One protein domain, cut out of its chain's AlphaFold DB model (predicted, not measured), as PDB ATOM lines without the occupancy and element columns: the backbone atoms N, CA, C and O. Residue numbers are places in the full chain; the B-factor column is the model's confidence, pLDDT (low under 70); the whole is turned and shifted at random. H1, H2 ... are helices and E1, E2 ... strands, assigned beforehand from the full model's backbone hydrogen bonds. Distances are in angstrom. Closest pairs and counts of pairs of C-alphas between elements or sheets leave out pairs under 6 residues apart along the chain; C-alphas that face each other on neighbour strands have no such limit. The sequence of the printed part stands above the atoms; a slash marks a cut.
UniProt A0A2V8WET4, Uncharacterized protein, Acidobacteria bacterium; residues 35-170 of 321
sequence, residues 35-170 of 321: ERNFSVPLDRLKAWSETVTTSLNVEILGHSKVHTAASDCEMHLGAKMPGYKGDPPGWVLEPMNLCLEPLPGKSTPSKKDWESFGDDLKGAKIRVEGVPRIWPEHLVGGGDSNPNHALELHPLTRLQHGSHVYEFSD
ATOM      1  N   GLU A  35      -5.397  -8.866  -0.889       71.19
ATOM      2  CA  GLU A  35      -4.814  -9.147  -2.196       71.19
ATOM      3  C   GLU A  35      -4.400  -7.827  -2.853       71.19
ATOM      4  O   GLU A  35      -5.189  -6.876  -2.953       71.19
ATOM      5  N   ARG A  36      -3.123  -7.728  -3.225       87.94
ATOM      6  CA  ARG A  36      -2.549  -6.506  -3.783       87.94
ATOM      7  C   ARG A  36      -2.717  -6.558  -5.292       87.94
ATOM      8  O   ARG A  36      -2.024  -7.313  -5.964       87.94
ATOM      9  N   ASN A  37      -3.629  -5.740  -5.802       93.62
ATOM     10  CA  ASN A  37      -3.941  -5.658  -7.224       93.62
ATOM     11  C   ASN A  37      -3.403  -4.358  -7.817       93.62
ATOM     12  O   ASN A  37      -3.615  -3.284  -7.253       93.62
ATOM     13  N   PHE A  38      -2.714  -4.459  -8.949       96.31
ATOM     14  CA  PHE A  38      -2.166  -3.321  -9.687       96.31
ATOM     15  C   PHE A  38      -2.009  -3.676 -11.169       96.31
ATOM     16  O   PHE A  38      -2.151  -4.837 -11.553       96.31
ATOM     17  N   SER A  39      -1.727  -2.692 -12.019       97.12
ATOM     18  CA  SER A  39      -1.546  -2.924 -13.453       97.12
ATOM     19  C   SER A  39      -0.287  -2.278 -14.009       97.12
ATOM     20  O   SER A  39       0.164  -1.223 -13.561       97.12
ATOM     21  N   VAL A  40       0.278  -2.915 -15.033       97.50
ATOM     22  CA  VAL A  40       1.410  -2.383 -15.800       97.50
ATOM     23  C   VAL A  40       1.130  -2.490 -17.302       97.50
ATOM     24  O   VAL A  40       0.604  -3.508 -17.742       97.50
ATOM     25  N   PRO A  41       1.523  -1.503 -18.126       97.25
ATOM     26  CA  PRO A  41       1.384  -1.616 -19.575       97.25
ATOM     27  C   PRO A  41       2.206  -2.779 -20.140       97.25
ATOM     28  O   PRO A  41       3.388  -2.938 -19.808       97.25
ATOM     29  N   LEU A  42       1.606  -3.575 -21.028       97.38
ATOM     30  CA  LEU A  42       2.231  -4.776 -21.592       97.38
ATOM     31  C   LEU A  42       3.504  -4.454 -22.388       97.38
ATOM     32  O   LEU A  42       4.482  -5.202 -22.340       97.38
ATOM     33  N   ASP A  43       3.520  -3.333 -23.109       96.88
ATOM     34  CA  ASP A  43       4.677  -2.877 -23.887       96.88
ATOM     35  C   ASP A  43       5.876  -2.530 -22.992       96.88
ATOM     36  O   ASP A  43       7.025  -2.819 -23.337       96.88
ATOM     37  N   ARG A  44       5.608  -1.958 -21.815       96.38
ATOM     38  CA  ARG A  44       6.617  -1.667 -20.797       96.38
ATOM     39  C   ARG A  44       7.144  -2.934 -20.157       96.38
ATOM     40  O   ARG A  44       8.359  -3.106 -20.095       96.38
ATOM     41  N   LEU A  45       6.251  -3.839 -19.770       97.44
ATOM     42  CA  LEU A  45       6.633  -5.126 -19.205       97.44
ATOM     43  C   LEU A  45       7.502  -5.932 -20.182       97.44
ATOM     44  O   LEU A  45       8.551  -6.449 -19.797       97.44
ATOM     45  N   LYS A  46       7.133  -5.945 -21.470       97.81
ATOM     46  CA  LYS A  46       7.962  -6.511 -22.538       97.81
ATOM     47  C   LYS A  46       9.348  -5.868 -22.564       97.81
ATOM     48  O   LYS A  46      10.344  -6.588 -22.536       97.81
ATOM     49  N   ALA A  47       9.425  -4.539 -22.598       96.75
ATOM     50  CA  ALA A  47      10.706  -3.841 -22.642       96.75
ATOM     51  C   ALA A  47      11.597  -4.196 -21.437       96.75
ATOM     52  O   ALA A  47      12.783  -4.457 -21.611       96.75
ATOM     53  N   TRP A  48      11.033  -4.279 -20.228       97.25
ATOM     54  CA  TRP A  48      11.764  -4.663 -19.010       97.25
ATOM     55  C   TRP A  48      12.167  -6.141 -18.977       97.25
ATOM     56  O   TRP A  48      13.161  -6.505 -18.347       97.25
ATOM     57  N   SER A  49      11.449  -7.009 -19.692       97.62
ATOM     58  CA  SER A  49      11.859  -8.403 -19.878       97.62
ATOM     59  C   SER A  49      13.120  -8.531 -20.750       97.62
ATOM     60  O   SER A  49      13.871  -9.495 -20.607       97.62
ATOM     61  N   GLU A  50      13.411  -7.536 -21.593       97.19
ATOM     62  CA  GLU A  50      14.503  -7.546 -22.579       97.19
ATOM     63  C   GLU A  50      15.758  -6.768 -22.126       97.19
ATOM     64  O   GLU A  50      16.787  -6.828 -22.797       97.19
ATOM     65  N   THR A  51      15.724  -6.107 -20.962       97.69
ATOM     66  CA  THR A  51      16.841  -5.317 -20.406       97.69
ATOM     67  C   THR A  51      17.012  -5.531 -18.895       97.69
ATOM     68  O   THR A  51      16.128  -6.080 -18.240       97.69
ATOM     69  N   VAL A  52      18.143  -5.094 -18.329       98.12
ATOM     70  CA  VAL A  52      18.328  -4.955 -16.872       98.12
ATOM     71  C   VAL A  52      18.035  -3.531 -16.415       98.12
ATOM     72  O   VAL A  52      17.386  -3.359 -15.388       98.12
ATOM     73  N   THR A  53      18.468  -2.511 -17.164       98.06
ATOM     74  CA  THR A  53      18.154  -1.107 -16.853       98.06
ATOM     75  C   THR A  53      17.214  -0.499 -17.884       98.06
ATOM     76  O   THR A  53      17.217  -0.859 -19.063       98.06
ATOM     77  N   THR A  54      16.375   0.440 -17.452       97.38
ATOM     78  CA  THR A  54      15.465   1.176 -18.331       97.38
ATOM     79  C   THR A  54      15.642   2.676 -18.158       97.38
ATOM     80  O   THR A  54      15.865   3.161 -17.054       97.38
ATOM     81  N   SER A  55      15.546   3.411 -19.266       97.31
ATOM     82  CA  SER A  55      15.584   4.873 -19.286       97.31
ATOM     83  C   SER A  55      14.168   5.442 -19.307       97.31
ATOM     84  O   SER A  55      13.408   5.148 -20.233       97.31
ATOM     85  N   LEU A  56      13.848   6.335 -18.372       97.12
ATOM     86  CA  LEU A  56      12.557   7.023 -18.298       97.12
ATOM     87  C   LEU A  56      12.744   8.542 -18.364       97.12
ATOM     88  O   LEU A  56      13.747   9.082 -17.903       97.12
ATOM     89  N   ASN A  57      11.753   9.238 -18.923       98.06
ATOM     90  CA  ASN A  57      11.603  10.680 -18.729       98.06
ATOM     91  C   ASN A  57      10.495  10.885 -17.702       98.06
ATOM     92  O   ASN A  57       9.380  10.399 -17.901       98.06
ATOM     93  N   VAL A  58      10.801  11.593 -16.626       98.38
ATOM     94  CA  VAL A  58       9.912  11.742 -15.473       98.38
ATOM     95  C   VAL A  58       9.859  13.192 -15.017       98.38
ATOM     96  O   VAL A  58      10.738  13.991 -15.335       98.38
ATOM     97  N   GLU A  59       8.814  13.528 -14.274       98.44
ATOM     98  CA  GLU A  59       8.727  14.751 -13.483       98.44
ATOM     99  C   GLU A  59       8.814  14.373 -12.005       98.44
ATOM    100  O   GLU A  59       8.034  13.532 -11.549       98.44
ATOM    101  N   ILE A  60       9.758  14.972 -11.280       98.62
ATOM    102  CA  ILE A  60       9.917  14.744  -9.840       98.62
ATOM    103  C   ILE A  60       8.840  15.512  -9.079       98.62
ATOM    104  O   ILE A  60       8.627  16.703  -9.301       98.62
ATOM    105  N   LEU A  61       8.166  14.826  -8.167       98.06
ATOM    106  CA  LEU A  61       7.083  15.346  -7.338       98.06
ATOM    107  C   LEU A  61       7.609  15.869  -5.999       98.06
ATOM    108  O   LEU A  61       7.199  16.932  -5.534       98.06
ATOM    109  N   GLY A  62       8.560  15.152  -5.405       97.94
ATOM    110  CA  GLY A  62       9.192  15.491  -4.139       97.94
ATOM    111  C   GLY A  62      10.225  14.445  -3.744       97.94
ATOM    112  O   GLY A  62      10.512  13.525  -4.511       97.94
ATOM    113  N   HIS A  63      10.774  14.581  -2.542       98.31
ATOM    114  CA  HIS A  63      11.771  13.653  -2.023       98.31
ATOM    115  C   HIS A  63      11.607  13.413  -0.522       98.31
ATOM    116  O   HIS A  63      11.029  14.242   0.189       98.31
ATOM    117  N   SER A  64      12.076  12.260  -0.045       97.56
ATOM    118  CA  SER A  64      12.173  11.977   1.387       97.56
ATOM    119  C   SER A  64      13.453  12.597   1.971       97.56
ATOM    120  O   SER A  64      14.195  13.316   1.299       97.56
ATOM    121  N   LYS A  65      13.712  12.354   3.257       97.44
ATOM    122  CA  LYS A  65      15.048  12.583   3.828       97.44
ATOM    123  C   LYS A  65      15.962  11.434   3.429       97.44
ATOM    124  O   LYS A  65      15.477  10.333   3.209       97.44
ATOM    125  N   VAL A  66      17.276  11.640   3.490       96.88
ATOM    126  CA  VAL A  66      18.210  10.508   3.399       96.88
ATOM    127  C   VAL A  66      17.996   9.580   4.590       96.88
ATOM    128  O   VAL A  66      18.239   9.955   5.752       96.88
ATOM    129  N   HIS A  67      17.570   8.360   4.298       93.19
ATOM    130  CA  HIS A  67      17.322   7.338   5.288       93.19
ATOM    131  C   HIS A  67      18.617   6.916   6.000       93.19
ATOM    132  O   HIS A  67      19.737   7.341   5.690       93.19
ATOM    133  N   THR A  68      18.467   6.198   7.108       89.44
ATOM    134  CA  THR A  68      19.620   5.707   7.876       89.44
ATOM    135  C   THR A  68      20.138   4.399   7.295       89.44
ATOM    136  O   THR A  68      19.442   3.763   6.516       89.44
ATOM    137  N   ALA A  69      21.323   3.959   7.716       83.38
ATOM    138  CA  ALA A  69      21.810   2.626   7.369       83.38
ATOM    139  C   ALA A  69      20.892   1.502   7.883       83.38
ATOM    140  O   ALA A  69      20.835   0.455   7.270       83.38
ATOM    141  N   ALA A  70      20.118   1.723   8.953       81.12
ATOM    142  CA  ALA A  70      19.096   0.773   9.414       81.12
ATOM    143  C   ALA A  70      17.771   0.875   8.626       81.12
ATOM    144  O   ALA A  70      16.762   0.291   9.008       81.12
ATOM    145  N   SER A  71      17.726   1.709   7.589       83.94
ATOM    146  CA  SER A  71      16.541   1.979   6.774       83.94
ATOM    147  C   SER A  71      16.990   2.173   5.328       83.94
ATOM    148  O   SER A  71      16.819   3.241   4.762       83.94
ATOM    149  N   ASP A  72      17.685   1.180   4.780       87.06
ATOM    150  CA  ASP A  72      18.030   1.068   3.353       87.06
ATOM    151  C   ASP A  72      19.058   2.085   2.808       87.06
ATOM    152  O   ASP A  72      19.630   1.888   1.738       87.06
ATOM    153  N   CYS A  73      19.422   3.109   3.589       92.00
ATOM    154  CA  CYS A  73      20.455   4.099   3.260       92.00
ATOM    155  C   CYS A  73      20.207   4.844   1.931       92.00
ATOM    156  O   CYS A  73      21.155   5.300   1.290       92.00
ATOM    157  N   GLU A  74      18.951   5.007   1.525       94.56
ATOM    158  CA  GLU A  74      18.558   5.681   0.283       94.56
ATOM    159  C   GLU A  74      17.774   6.985   0.532       94.56
ATOM    160  O   GLU A  74      17.727   7.503   1.654       94.56
ATOM    161  N   MET A  75      17.272   7.593  -0.541       96.88
ATOM    162  CA  MET A  75      16.251   8.637  -0.486       96.88
ATOM    163  C   MET A  75      15.239   8.412  -1.611       96.88
ATOM    164  O   MET A  75      15.617   8.382  -2.785       96.88
ATOM    165  N   HIS A  76      13.953   8.391  -1.272       97.69
ATOM    166  CA  HIS A  76      12.893   8.320  -2.264       97.69
ATOM    167  C   HIS A  76      12.838   9.627  -3.055       97.69
ATOM    168  O   HIS A  76      12.680  10.707  -2.478       97.69
ATOM    169  N   LEU A  77      12.892   9.529  -4.380       98.50
ATOM    170  CA  LEU A  77      12.472  10.584  -5.299       98.50
ATOM    171  C   LEU A  77      11.130  10.183  -5.908       98.50
ATOM    172  O   LEU A  77      11.076   9.394  -6.855       98.50
ATOM    173  N   GLY A  78      10.041  10.730  -5.374       98.31
ATOM    174  CA  GLY A  78       8.709  10.499  -5.918       98.31
ATOM    175  C   GLY A  78       8.586  11.133  -7.298       98.31
ATOM    176  O   GLY A  78       9.004  12.273  -7.515       98.31
ATOM    177  N   ALA A  79       8.023  10.402  -8.252       98.38
ATOM    178  CA  ALA A  79       8.005  10.789  -9.650       98.38
ATOM    179  C   ALA A  79       6.703  10.385 -10.350       98.38
ATOM    180  O   ALA A  79       5.969   9.492  -9.925       98.38
ATOM    181  N   LYS A  80       6.435  11.036 -11.483       97.12
ATOM    182  CA  LYS A  80       5.441  10.593 -12.467       97.12
ATOM    183  C   LYS A  80       6.074  10.517 -13.849       97.12
ATOM    184  O   LYS A  80       6.847  11.396 -14.238       97.12
ATOM    185  N   MET A  81       5.707   9.499 -14.619       95.75
ATOM    186  CA  MET A  81       6.104   9.373 -16.019       95.75
ATOM    187  C   MET A  81       4.954   9.834 -16.930       95.75
ATOM    188  O   MET A  81       3.889   9.212 -16.925       95.75
ATOM    189  N   PRO A  82       5.133  10.894 -17.743       91.94
ATOM    190  CA  PRO A  82       4.105  11.329 -18.683       91.94
ATOM    191  C   PRO A  82       3.663  10.197 -19.621       91.94
ATOM    192  O   PRO A  82       4.487   9.578 -20.293       91.94
ATOM    193  N   GLY A  83       2.353   9.947 -19.682       91.12
ATOM    194  CA  GLY A  83       1.764   8.920 -20.546       91.12
ATOM    195  C   GLY A  83       1.882   7.483 -20.027       91.12
ATOM    196  O   GLY A  83       1.494   6.564 -20.746       91.12
ATOM    197  N   TYR A  84       2.392   7.270 -18.810       94.75
ATOM    198  CA  TYR A  84       2.286   5.977 -18.140       94.75
ATOM    199  C   TYR A  84       0.826   5.679 -17.780       94.75
ATOM    200  O   TYR A  84       0.112   6.573 -17.327       94.75
ATOM    201  N   LYS A  85       0.389   4.440 -18.024       94.00
ATOM    202  CA  LYS A  85      -1.008   4.009 -17.856       94.00
ATOM    203  C   LYS A  85      -1.220   2.959 -16.767       94.00
ATOM    204  O   LYS A  85      -2.362   2.597 -16.530       94.00
ATOM    205  N   GLY A  86      -0.149   2.476 -16.136       94.56
ATOM    206  CA  GLY A  86      -0.301   1.537 -15.031       94.56
ATOM    207  C   GLY A  86      -0.969   2.193 -13.831       94.56
ATOM    208  O   GLY A  86      -0.934   3.419 -13.675       94.56
ATOM    209  N   ASP A  87      -1.577   1.357 -13.006       95.38
ATOM    210  CA  ASP A  87      -2.279   1.755 -11.797       95.38
ATOM    211  C   ASP A  87      -1.672   1.020 -10.596       95.38
ATOM    212  O   ASP A  87      -1.737  -0.210 -10.562       95.38
ATOM    213  N   PRO A  88      -1.072   1.724  -9.621       96.12
ATOM    214  CA  PRO A  88      -0.954   3.182  -9.543       96.12
ATOM    215  C   PRO A  88       0.027   3.814 -10.552       96.12
ATOM    216  O   PRO A  88       1.008   3.181 -10.944       96.12
ATOM    217  N   PRO A  89      -0.170   5.096 -10.927       95.44
ATOM    218  CA  PRO A  89       0.652   5.760 -11.941       95.44
ATOM    219  C   PRO A  89       1.967   6.344 -11.403       95.44
ATOM    220  O   PRO A  89       2.781   6.848 -12.186       95.44
ATOM    221  N   GLY A  90       2.139   6.375 -10.079       96.56
ATOM    222  CA  GLY A  90       3.325   6.918  -9.435       96.56
ATOM    223  C   GLY A  90       4.537   6.012  -9.612       96.56
ATOM    224  O   GLY A  90       4.421   4.824  -9.899       96.56
ATOM    225  N   TRP A  91       5.705   6.620  -9.453       97.69
ATOM    226  CA  TRP A  91       7.001   5.964  -9.477       97.69
ATOM    227  C   TRP A  91       7.834   6.471  -8.307       97.69
ATOM    228  O   TRP A  91       7.716   7.644  -7.938       97.69
ATOM    229  N   VAL A  92       8.718   5.631  -7.783       97.88
ATOM    230  CA  VAL A  92       9.793   6.065  -6.881       97.88
ATOM    231  C   VAL A  92      11.140   5.764  -7.526       97.88
ATOM    232  O   VAL A  92      11.302   4.776  -8.241       97.88
ATOM    233  N   LEU A  93      12.098   6.669  -7.371       98.50
ATOM    234  CA  LEU A  93      13.462   6.495  -7.858       98.50
ATOM    235  C   LEU A  93      14.392   6.512  -6.655       98.50
ATOM    236  O   LEU A  93      14.371   7.481  -5.895       98.50
ATOM    237  N   GLU A  94      15.209   5.476  -6.511       97.56
ATOM    238  CA  GLU A  94      15.955   5.240  -5.273       97.56
ATOM    239  C   GLU A  94      17.437   5.033  -5.583       97.56
ATOM    240  O   GLU A  94      17.872   3.929  -5.939       97.56
ATOM    241  N   PRO A  95      18.245   6.109  -5.540       96.81
ATOM    242  CA  PRO A  95      19.685   5.971  -5.556       96.81
ATOM    243  C   PRO A  95      20.153   5.486  -4.181       96.81
ATOM    244  O   PRO A  95      19.695   5.955  -3.141       96.81
ATOM    245  N   MET A  96      21.073   4.529  -4.195       95.25
ATOM    246  CA  MET A  96      21.432   3.758  -3.008       95.25
ATOM    247  C   MET A  96      22.635   4.322  -2.268       95.25
ATOM    248  O   MET A  96      23.407   5.101  -2.820       95.25
ATOM    249  N   ASN A  97      22.791   3.907  -1.012       94.75
ATOM    250  CA  ASN A  97      23.950   4.201  -0.168       94.75
ATOM    251  C   ASN A  97      24.245   5.701   0.053       94.75
ATOM    252  O   ASN A  97      25.355   6.081   0.423       94.75
ATOM    253  N   LEU A  98      23.244   6.576  -0.076       96.00
ATOM    254  CA  LEU A  98      23.375   8.034   0.084       96.00
ATOM    255  C   LEU A  98      23.764   8.463   1.502       96.00
ATOM    256  O   LEU A  98      24.301   9.551   1.710       96.00
ATOM    257  N   CYS A  99      23.468   7.631   2.501       93.25
ATOM    258  CA  CYS A  99      23.875   7.896   3.876       93.25
ATOM    259  C   CYS A  99      25.386   7.690   4.101       93.25
ATOM    260  O   CYS A  99      25.912   8.165   5.110       93.25
ATOM    261  N   LEU A 100      26.069   7.024   3.162       93.75
ATOM    262  CA  LEU A 100      27.501   6.717   3.187       93.75
ATOM    263  C   LEU A 100      28.279   7.434   2.084       93.75
ATOM    264  O   LEU A 100      29.455   7.724   2.273       93.75
ATOM    265  N   GLU A 101      27.635   7.739   0.959       95.62
ATOM    266  CA  GLU A 101      28.290   8.292  -0.223       95.62
ATOM    267  C   GLU A 101      28.058   9.812  -0.350       95.62
ATOM    268  O   GLU A 101      26.959  10.320  -0.080       95.62
ATOM    269  N   PRO A 102      29.080  10.593  -0.751       96.31
ATOM    270  CA  PRO A 102      28.909  12.007  -1.054       96.31
ATOM    271  C   PRO A 102      28.124  12.208  -2.353       96.31
ATOM    272  O   PRO A 102      28.259  11.442  -3.304       96.31
ATOM    273  N   LEU A 103      27.371  13.311  -2.440       95.19
ATOM    274  CA  LEU A 103      26.822  13.781  -3.716       95.19
ATOM    275  C   LEU A 103      27.959  13.881  -4.757       95.19
ATOM    276  O   LEU A 103      29.002  14.458  -4.428       95.19
ATOM    277  N   PRO A 104      27.803  13.372  -5.998       91.44
ATOM    278  CA  PRO A 104      28.859  13.429  -7.005       91.44
ATOM    279  C   PRO A 104      29.462  14.833  -7.159       91.44
ATOM    280  O   PRO A 104      28.754  15.826  -7.324       91.44
ATOM    281  N   GLY A 105      30.793  14.915  -7.075       89.12
ATOM    282  CA  GLY A 105      31.542  16.180  -7.060       89.12
ATOM    283  C   GLY A 105      31.804  16.760  -5.662       89.12
ATOM    284  O   GLY A 105      32.518  17.756  -5.544       89.12
ATOM    285  N   LYS A 106      31.278  16.142  -4.599       93.94
ATOM    286  CA  LYS A 106      31.634  16.419  -3.200       93.94
ATOM    287  C   LYS A 106      32.602  15.357  -2.681       93.94
ATOM    288  O   LYS A 106      32.634  14.233  -3.168       93.94
ATOM    289  N   SER A 107      33.394  15.719  -1.675       92.50
ATOM    290  CA  SER A 107      34.383  14.826  -1.055       92.50
ATOM    291  C   SER A 107      33.920  14.197   0.260       92.50
ATOM    292  O   SER A 107      34.589  13.300   0.762       92.50
ATOM    293  N   THR A 108      32.816  14.671   0.843       95.00
ATOM    294  CA  THR A 108      32.338  14.230   2.163       95.00
ATOM    295  C   THR A 108      30.838  13.944   2.139       95.00
ATOM    296  O   THR A 108      30.091  14.802   1.656       95.00
ATOM    297  N   PRO A 109      30.380  12.800   2.679       94.56
ATOM    298  CA  PRO A 109      28.958  12.491   2.797       94.56
ATOM    299  C   PRO A 109      28.217  13.546   3.620       94.56
ATOM    300  O   PRO A 109      28.666  13.953   4.692       94.56
ATOM    301  N   SER A 110      27.076  14.003   3.110       96.44
ATOM    302  CA  SER A 110      26.253  15.031   3.747       96.44
ATOM    303  C   SER A 110      24.793  14.798   3.390       96.44
ATOM    304  O   SER A 110      24.388  14.980   2.243       96.44
ATOM    305  N   LYS A 111      23.974  14.448   4.390       95.81
ATOM    306  CA  LYS A 111      22.517  14.330   4.209       95.81
ATOM    307  C   LYS A 111      21.904  15.634   3.709       95.81
ATOM    308  O   LYS A 111      21.027  15.610   2.861       95.81
ATOM    309  N   LYS A 112      22.413  16.773   4.188       97.25
ATOM    310  CA  LYS A 112      21.942  18.094   3.769       97.25
ATOM    311  C   LYS A 112      22.218  18.360   2.288       97.25
ATOM    312  O   LYS A 112      21.396  18.997   1.637       97.25
ATOM    313  N   ASP A 113      23.352  17.896   1.763       97.94
ATOM    314  CA  ASP A 113      23.692  18.070   0.344       97.94
ATOM    315  C   ASP A 113      22.737  17.248  -0.531       97.94
ATOM    316  O   ASP A 113      22.245  17.758  -1.532       97.94
ATOM    317  N   TRP A 114      22.417  16.020  -0.114       97.94
ATOM    318  CA  TRP A 114      21.420  15.171  -0.774       97.94
ATOM    319  C   TRP A 114      19.997  15.723  -0.688       97.94
ATOM    320  O   TRP A 114      19.293  15.737  -1.691       97.94
ATOM    321  N   GLU A 115      19.583  16.219   0.479       98.00
ATOM    322  CA  GLU A 115      18.269  16.846   0.655       98.00
ATOM    323  C   GLU A 115      18.151  18.116  -0.199       98.00
ATOM    324  O   GLU A 115      17.158  18.284  -0.894       98.00
ATOM    325  N   SER A 116      19.200  18.951  -0.249       98.12
ATOM    326  CA  SER A 116      19.222  20.141  -1.120       98.12
ATOM    327  C   SER A 116      19.180  19.756  -2.603       98.12
ATOM    328  O   SER A 116      18.526  20.418  -3.402       98.12
ATOM    329  N   PHE A 117      19.856  18.667  -2.978       97.75
ATOM    330  CA  PHE A 117      19.772  18.108  -4.325       97.75
ATOM    331  C   PHE A 117      18.351  17.629  -4.656       97.75
ATOM    332  O   PHE A 117      17.867  17.884  -5.755       97.75
ATOM    333  N   GLY A 118      17.659  16.980  -3.715       97.69
ATOM    334  CA  GLY A 118      16.249  16.615  -3.859       97.69
ATOM    335  C   GLY A 118      15.336  17.835  -4.035       97.69
ATOM    336  O   GLY A 118      14.483  17.831  -4.927       97.69
ATOM    337  N   ASP A 119      15.550  18.888  -3.241       98.25
ATOM    338  CA  ASP A 119      14.808  20.152  -3.336       98.25
ATOM    339  C   ASP A 119      14.978  20.785  -4.729       98.25
ATOM    340  O   ASP A 119      13.992  21.181  -5.355       98.25
ATOM    341  N   ASP A 120      16.209  20.808  -5.256       97.19
ATOM    342  CA  ASP A 120      16.539  21.339  -6.588       97.19
ATOM    343  C   ASP A 120      15.887  20.546  -7.737       97.19
ATOM    344  O   ASP A 120      15.683  21.076  -8.834       97.19
ATOM    345  N   LEU A 121      15.566  19.269  -7.511       97.88
ATOM    346  CA  LEU A 121      14.885  18.423  -8.487       97.88
ATOM    347  C   LEU A 121      13.364  18.567  -8.448       97.88
ATOM    348  O   LEU A 121      12.707  18.171  -9.410       97.88
ATOM    349  N   LYS A 122      12.771  19.109  -7.380       97.81
ATOM    350  CA  LYS A 122      11.312  19.161  -7.232       97.81
ATOM    351  C   LYS A 122      10.653  19.924  -8.391       97.81
ATOM    352  O   LYS A 122      10.947  21.086  -8.653       97.81
ATOM    353  N   GLY A 123       9.723  19.267  -9.086       97.44
ATOM    354  CA  GLY A 123       9.042  19.788 -10.276       97.44
ATOM    355  C   GLY A 123       9.880  19.753 -11.561       97.44
ATOM    356  O   GLY A 123       9.378  20.114 -12.630       97.44
ATOM    357  N   ALA A 124      11.141  19.318 -11.495       97.88
ATOM    358  CA  ALA A 124      12.006  19.215 -12.657       97.88
ATOM    359  C   ALA A 124      11.610  18.024 -13.534       97.88
ATOM    360  O   ALA A 124      11.239  16.948 -13.056       97.88
ATOM    361  N   LYS A 125      11.745  18.218 -14.849       98.00
ATOM    362  CA  LYS A 125      11.644  17.145 -15.839       98.00
ATOM    363  C   LYS A 125      13.036  16.625 -16.133       98.00
ATOM    364  O   LYS A 125      13.874  17.362 -16.654       98.00
ATOM    365  N   ILE A 126      13.265  15.365 -15.811       98.12
ATOM    366  CA  ILE A 126      14.583  14.745 -15.873       98.12
ATOM    367  C   ILE A 126      14.524  13.435 -16.641       98.12
ATOM    368  O   ILE A 126      13.466  12.811 -16.780       98.12
ATOM    369  N   ARG A 127      15.686  13.013 -17.135       98.44
ATOM    370  CA  ARG A 127      15.870  11.665 -17.661       98.44
ATOM    371  C   ARG A 127      16.595  10.837 -16.616       98.44
ATOM    372  O   ARG A 127      17.630  11.260 -16.113       98.44
ATOM    373  N   VAL A 128      16.074   9.660 -16.324       98.56
ATOM    374  CA  VAL A 128      16.631   8.741 -15.334       98.56
ATOM    375  C   VAL A 128      16.850   7.370 -15.938       98.56
ATOM    376  O   VAL A 128      16.205   7.014 -16.922       98.56
ATOM    377  N   GLU A 129      17.768   6.616 -15.353       98.56
ATOM    378  CA  GLU A 129      18.008   5.218 -15.666       98.56
ATOM    379  C   GLU A 129      18.161   4.422 -14.374       98.56
ATOM    380  O   GLU A 129      18.748   4.909 -13.410       98.56
ATOM    381  N   GLY A 130      17.626   3.207 -14.349       98.31
ATOM    382  CA  GLY A 130      17.735   2.308 -13.208       98.31
ATOM    383  C   GLY A 130      17.129   0.947 -13.506       98.31
ATOM    384  O   GLY A 130      16.654   0.702 -14.620       98.31
ATOM    385  N   VAL A 131      17.152   0.059 -12.517       98.38
ATOM    386  CA  VAL A 131      16.513  -1.257 -12.634       98.38
ATOM    387  C   VAL A 131      15.014  -1.103 -12.366       98.38
ATOM    388  O   VAL A 131      14.660  -0.617 -11.294       98.38
ATOM    389  N   PRO A 132      14.124  -1.487 -13.303       97.56
ATOM    390  CA  PRO A 132      12.694  -1.490 -13.037       97.56
ATOM    391  C   PRO A 132      12.393  -2.555 -11.983       97.56
ATOM    392  O   PRO A 132      12.582  -3.752 -12.221       97.56
ATOM    393  N   ARG A 133      11.926  -2.108 -10.823       97.62
ATOM    394  CA  ARG A 133      11.472  -2.967  -9.738       97.62
ATOM    395  C   ARG A 133       9.952  -2.930  -9.704       97.62
ATOM    396  O   ARG A 133       9.357  -1.856  -9.680       97.62
ATOM    397  N   ILE A 134       9.341  -4.108  -9.740       97.06
ATOM    398  CA  ILE A 134       7.889  -4.286  -9.662       97.06
ATOM    399  C   ILE A 134       7.595  -4.854  -8.279       97.06
ATOM    400  O   ILE A 134       7.858  -6.034  -8.039       97.06
ATOM    401  N   TRP A 135       7.105  -4.023  -7.365       94.19
ATOM    402  CA  TRP A 135       6.862  -4.420  -5.981       94.19
ATOM    403  C   TRP A 135       5.721  -3.596  -5.365       94.19
ATOM    404  O   TRP A 135       5.806  -2.370  -5.328       94.19
ATOM    405  N   PRO A 136       4.627  -4.222  -4.895       89.19
ATOM    406  CA  PRO A 136       3.437  -3.497  -4.453       89.19
ATOM    407  C   PRO A 136       3.534  -3.047  -2.983       89.19
ATOM    408  O   PRO A 136       2.690  -3.410  -2.163       89.19
ATOM    409  N   GLU A 137       4.565  -2.276  -2.622       78.44
ATOM    410  CA  GLU A 137       4.752  -1.807  -1.238       78.44
ATOM    411  C   GLU A 137       3.713  -0.746  -0.842       78.44
ATOM    412  O   GLU A 137       3.078  -0.850   0.209       78.44
ATOM    413  N   HIS A 138       3.481   0.239  -1.716       83.62
ATOM    414  CA  HIS A 138       2.642   1.403  -1.428       83.62
ATOM    415  C   HIS A 138       1.583   1.640  -2.511       83.62
ATOM    416  O   HIS A 138       1.603   2.643  -3.224       83.62
ATOM    417  N   LEU A 139       0.598   0.740  -2.611       88.00
ATOM    418  CA  LEU A 139      -0.490   0.884  -3.591       88.00
ATOM    419  C   LEU A 139      -1.468   2.032  -3.271       88.00
ATOM    420  O   LEU A 139      -2.093   2.581  -4.177       88.00
ATOM    421  N   VAL A 140      -1.611   2.412  -1.995       85.56
ATOM    422  CA  VAL A 140      -2.518   3.480  -1.534       85.56
ATOM    423  C   VAL A 140      -1.914   4.282  -0.375       85.56
ATOM    424  O   VAL A 140      -1.130   3.755   0.410       85.56
ATOM    425  N   GLY A 141      -2.338   5.543  -0.218       83.69
ATOM    426  CA  GLY A 141      -1.962   6.402   0.916       83.69
ATOM    427  C   GLY A 141      -0.637   7.162   0.773       83.69
ATOM    428  O   GLY A 141      -0.168   7.730   1.756       83.69
ATOM    429  N   GLY A 142      -0.046   7.186  -0.422       84.69
ATOM    430  CA  GLY A 142       1.216   7.860  -0.720       84.69
ATOM    431  C   GLY A 142       1.155   9.395  -0.718       84.69
ATOM    432  O   GLY A 142       0.085  10.009  -0.700       84.69
ATOM    433  N   GLY A 143       2.335  10.017  -0.767       91.81
ATOM    434  CA  GLY A 143       2.545  11.472  -0.825       91.81
ATOM    435  C   GLY A 143       3.600  11.874  -1.862       91.81
ATOM    436  O   GLY A 143       4.101  11.027  -2.586       91.81
ATOM    437  N   ASP A 144       3.972  13.155  -1.935       93.81
ATOM    438  CA  ASP A 144       4.868  13.674  -2.993       93.81
ATOM    439  C   ASP A 144       6.196  12.911  -3.120       93.81
ATOM    440  O   ASP A 144       6.670  12.677  -4.226       93.81
ATOM    441  N   SER A 145       6.810  12.528  -1.998       95.12
ATOM    442  CA  SER A 145       8.083  11.800  -1.981       95.12
ATOM    443  C   SER A 145       7.940  10.303  -2.228       95.12
ATOM    444  O   SER A 145       8.926   9.645  -2.518       95.12
ATOM    445  N   ASN A 146       6.740   9.762  -2.046       94.19
ATOM    446  CA  ASN A 146       6.445   8.340  -2.121       94.19
ATOM    447  C   ASN A 146       4.987   8.181  -2.582       94.19
ATOM    448  O   ASN A 146       4.105   7.942  -1.746       94.19
ATOM    449  N   PRO A 147       4.686   8.480  -3.861       95.44
ATOM    450  CA  PRO A 147       3.322   8.430  -4.370       95.44
ATOM    451  C   PRO A 147       2.808   6.991  -4.336       95.44
ATOM    452  O   PRO A 147       3.586   6.054  -4.185       95.44
ATOM    453  N   ASN A 148       1.503   6.797  -4.534       95.62
ATOM    454  CA  ASN A 148       1.002   5.450  -4.791       95.62
ATOM    455  C   ASN A 148       1.743   4.878  -6.004       95.62
ATOM    456  O   ASN A 148       1.733   5.504  -7.070       95.62
ATOM    457  N   HIS A 149       2.364   3.717  -5.848       95.19
ATOM    458  CA  HIS A 149       3.157   3.085  -6.891       95.19
ATOM    459  C   HIS A 149       3.186   1.568  -6.695       95.19
ATOM    460  O   HIS A 149       3.079   1.056  -5.582       95.19
ATOM    461  N   ALA A 150       3.347   0.860  -7.807       95.31
ATOM    462  CA  ALA A 150       3.808  -0.528  -7.823       95.31
ATOM    463  C   ALA A 150       5.196  -0.655  -8.471       95.31
ATOM    464  O   ALA A 150       5.730  -1.758  -8.594       95.31
ATOM    465  N   LEU A 151       5.739   0.470  -8.951       96.31
ATOM    466  CA  LEU A 151       6.950   0.528  -9.747       96.31
ATOM    467  C   LEU A 151       7.958   1.511  -9.186       96.31
ATOM    468  O   LEU A 151       7.628   2.643  -8.824       96.31
ATOM    469  N   GLU A 152       9.209   1.084  -9.244       97.31
ATOM    470  CA  GLU A 152      10.356   1.881  -8.851       97.31
ATOM    471  C   GLU A 152      11.474   1.744  -9.889       97.31
ATOM    472  O   GLU A 152      11.558   0.756 -10.629       97.31
ATOM    473  N   LEU A 153      12.370   2.731  -9.931       98.19
ATOM    474  CA  LEU A 153      13.730   2.518 -10.417       98.19
ATOM    475  C   LEU A 153      14.636   2.329  -9.207       98.19
ATOM    476  O   LEU A 153      15.139   3.307  -8.650       98.19
ATOM    477  N   HIS A 154      14.828   1.069  -8.822       97.12
ATOM    478  CA  HIS A 154      15.551   0.706  -7.616       97.12
ATOM    479  C   HIS A 154      16.494  -0.487  -7.889       97.12
ATOM    480  O   HIS A 154      16.038  -1.614  -8.086       97.12
ATOM    481  N   PRO A 155      17.822  -0.261  -7.927       97.25
ATOM    482  CA  PRO A 155      18.491   1.024  -7.736       97.25
ATOM    483  C   PRO A 155      18.363   1.942  -8.957       97.25
ATOM    484  O   PRO A 155      18.376   1.497 -10.113       97.25
ATOM    485  N   LEU A 156      18.329   3.245  -8.689       98.25
ATOM    486  CA  LEU A 156      18.602   4.279  -9.678       98.25
ATOM    487  C   LEU A 156      20.100   4.256 -10.014       98.25
ATOM    488  O   LEU A 156      20.944   4.337  -9.124       98.25
ATOM    489  N   THR A 157      20.443   4.155 -11.298       98.06
ATOM    490  CA  THR A 157      21.835   4.071 -11.772       98.06
ATOM    491  C   THR A 157      22.341   5.395 -12.320       98.06
ATOM    492  O   THR A 157      23.539   5.665 -12.247       98.06
ATOM    493  N   ARG A 158      21.447   6.231 -12.862       97.94
ATOM    494  CA  ARG A 158      21.814   7.494 -13.505       97.94
ATOM    495  C   ARG A 158      20.676   8.506 -13.479       97.94
ATOM    496  O   ARG A 158      19.517   8.161 -13.704       97.94
ATOM    497  N   LEU A 159      21.018   9.779 -13.300       98.25
ATOM    498  CA  LEU A 159      20.086  10.904 -13.378       98.25
ATOM    499  C   LEU A 159      20.669  12.030 -14.226       98.25
ATOM    500  O   LEU A 159      21.804  12.451 -14.028       98.25
ATOM    501  N   GLN A 160      19.878  12.555 -15.157       98.25
ATOM    502  CA  GLN A 160      20.243  13.686 -15.999       98.25
ATOM    503  C   GLN A 160      19.269  14.855 -15.805       98.25
ATOM    504  O   GLN A 160      18.086  14.756 -16.143       98.25
ATOM    505  N   HIS A 161      19.804  15.984 -15.332       95.81
ATOM    506  CA  HIS A 161      19.089  17.247 -15.151       95.81
ATOM    507  C   HIS A 161      19.741  18.339 -16.018       95.81
ATOM    508  O   HIS A 161      20.835  18.836 -15.734       95.81
ATOM    509  N   GLY A 162      19.087  18.681 -17.133       93.38
ATOM    510  CA  GLY A 162      19.672  19.548 -18.157       93.38
ATOM    511  C   GLY A 162      20.936  18.927 -18.768       93.38
ATOM    512  O   GLY A 162      20.895  17.825 -19.320       93.38
ATOM    513  N   SER A 163      22.059  19.641 -18.674       93.94
ATOM    514  CA  SER A 163      23.378  19.160 -19.111       93.94
ATOM    515  C   SER A 163      24.131  18.358 -18.047       93.94
ATOM    516  O   SER A 163      25.160  17.768 -18.367       93.94
ATOM    517  N   HIS A 164      23.667  18.356 -16.794       95.88
ATOM    518  CA  HIS A 164      24.340  17.655 -15.704       95.88
ATOM    519  C   HIS A 164      23.902  16.197 -15.658       95.88
ATOM    520  O   HIS A 164      22.715  15.890 -15.792       95.88
ATOM    521  N   VAL A 165      24.874  15.313 -15.460       96.94
ATOM    522  CA  VAL A 165      24.675  13.871 -15.338       96.94
ATOM    523  C   VAL A 165      25.274  13.422 -14.012       96.94
ATOM    524  O   VAL A 165      26.432  13.719 -13.724       96.94
ATOM    525  N   TYR A 166      24.472  12.712 -13.232       97.06
ATOM    526  CA  TYR A 166      24.842  12.077 -11.978       97.06
ATOM    527  C   TYR A 166      24.835  10.568 -12.204       97.06
ATOM    528  O   TYR A 166      23.833  10.015 -12.658       97.06
ATOM    529  N   GLU A 167      25.961   9.923 -11.918       95.88
ATOM    530  CA  GLU A 167      26.137   8.477 -12.036       95.88
ATOM    531  C   GLU A 167      26.131   7.869 -10.632       95.88
ATOM    532  O   GLU A 167      26.867   8.323  -9.755       95.88
ATOM    533  N   PHE A 168      25.308   6.844 -10.429       96.44
ATOM    534  CA  PHE A 168      25.117   6.165  -9.144       96.44
ATOM    535  C   PHE A 168      25.509   4.687  -9.197       96.44
ATOM    536  O   PHE A 168      25.403   3.987  -8.198       96.44
ATOM    537  N   SER A 169      25.988   4.187 -10.339       93.25
ATOM    538  CA  SER A 169      26.350   2.771 -10.497       93.25
ATOM    539  C   SER A 169      27.371   2.282  -9.462       93.25
ATOM    540  O   SER A 169      27.278   1.146  -9.001       93.25
ATOM    541  N   ASP A 170      28.319   3.133  -9.056       92.88
ATOM    542  CA  ASP A 170      29.299   2.786  -8.020       92.88
ATOM    543  C   ASP A 170      28.698   2.789  -6.604       92.88
ATOM    544  O   ASP A 170      29.293   2.206  -5.699       92.88
TER     545      ASP A 170
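Overview. This is residues 35 to 170 of the 321 residues of an uncharacterized protein of Acidobacteria bacterium (UniProt A0A2V8WET4). Five strands form a small closed barrel, E2, E3, E4, E6 and E5 round the ring, with H2 packed on its outside beside E2 and E7 added onto E6. E1 and H1 lie at one end of the longest axis, the loop at Ser 107 at the other. The printed part has 136 residues, with two named helices and seven named strands in the order E1 H1 E2 E3 E4 H2 E5 E6 E7; its class is mixed, helices and strands, and the barrel's sheet is mixed. It is compact, radius of gyration of the C-alphas 14.3 A, spanning 43 by 30 by 25 A.

Arrangement. Start at E1, residues 36 to 41, which pairs with no named strand. H1, residues 42 to 49, is on the barrel; C-alphas 48 and 132 of E5, residues 125 to 138, are their closest, 6.8 A. Next E2, residues 54 to 63, E3, residues 77 to 80, and E4, residues 90 to 93, form a meander of antiparallel neighbours; find N 61 and O 78 at 2.8 A, N 79 and O 91 at 2.8 A. H2, residues 111 to 121, is on the barrel, outside it, at a height over the sheet of 5.3 A; its closest C-alpha to E2 is Gly 118, 5.7 A from that of His 63. E5, E6, residues 149 to 161, and E7, residues 164 to 167, form a second meander: N 133 and O 152, 2.9 A; N 166 and O 159, 2.8 A. E4 and E6 are parallel, N 153 to O 92 2.9 A; E5 and E2 antiparallel, N 56 to O 128 2.8 A. In H1 and H2 every O i to N i+4 pair is within hydrogen-bond range.

Along the chain. Find C-alpha 36 at (-2.549, -6.506, -3.783), where E1 begins; E7 ends at C-alpha 167, (26.137, 8.477, -12.036). E2 runs 20.9 A and bends by 80 degrees at residue 59, E5 23.2 A and 107 degrees at 135, E6 22.9 A and 93 degrees at 157; H2 measures 15.4 A.

Size, cuts and confidence. The C-alphas of Glu 35 and Ser 107 are the two farthest apart, 46.0 A. The printed part has no cut. The links E2 to E3 and E4 to H2 are long. Mean pLDDT of the printed part is 95.1, and no printed residue is under 70.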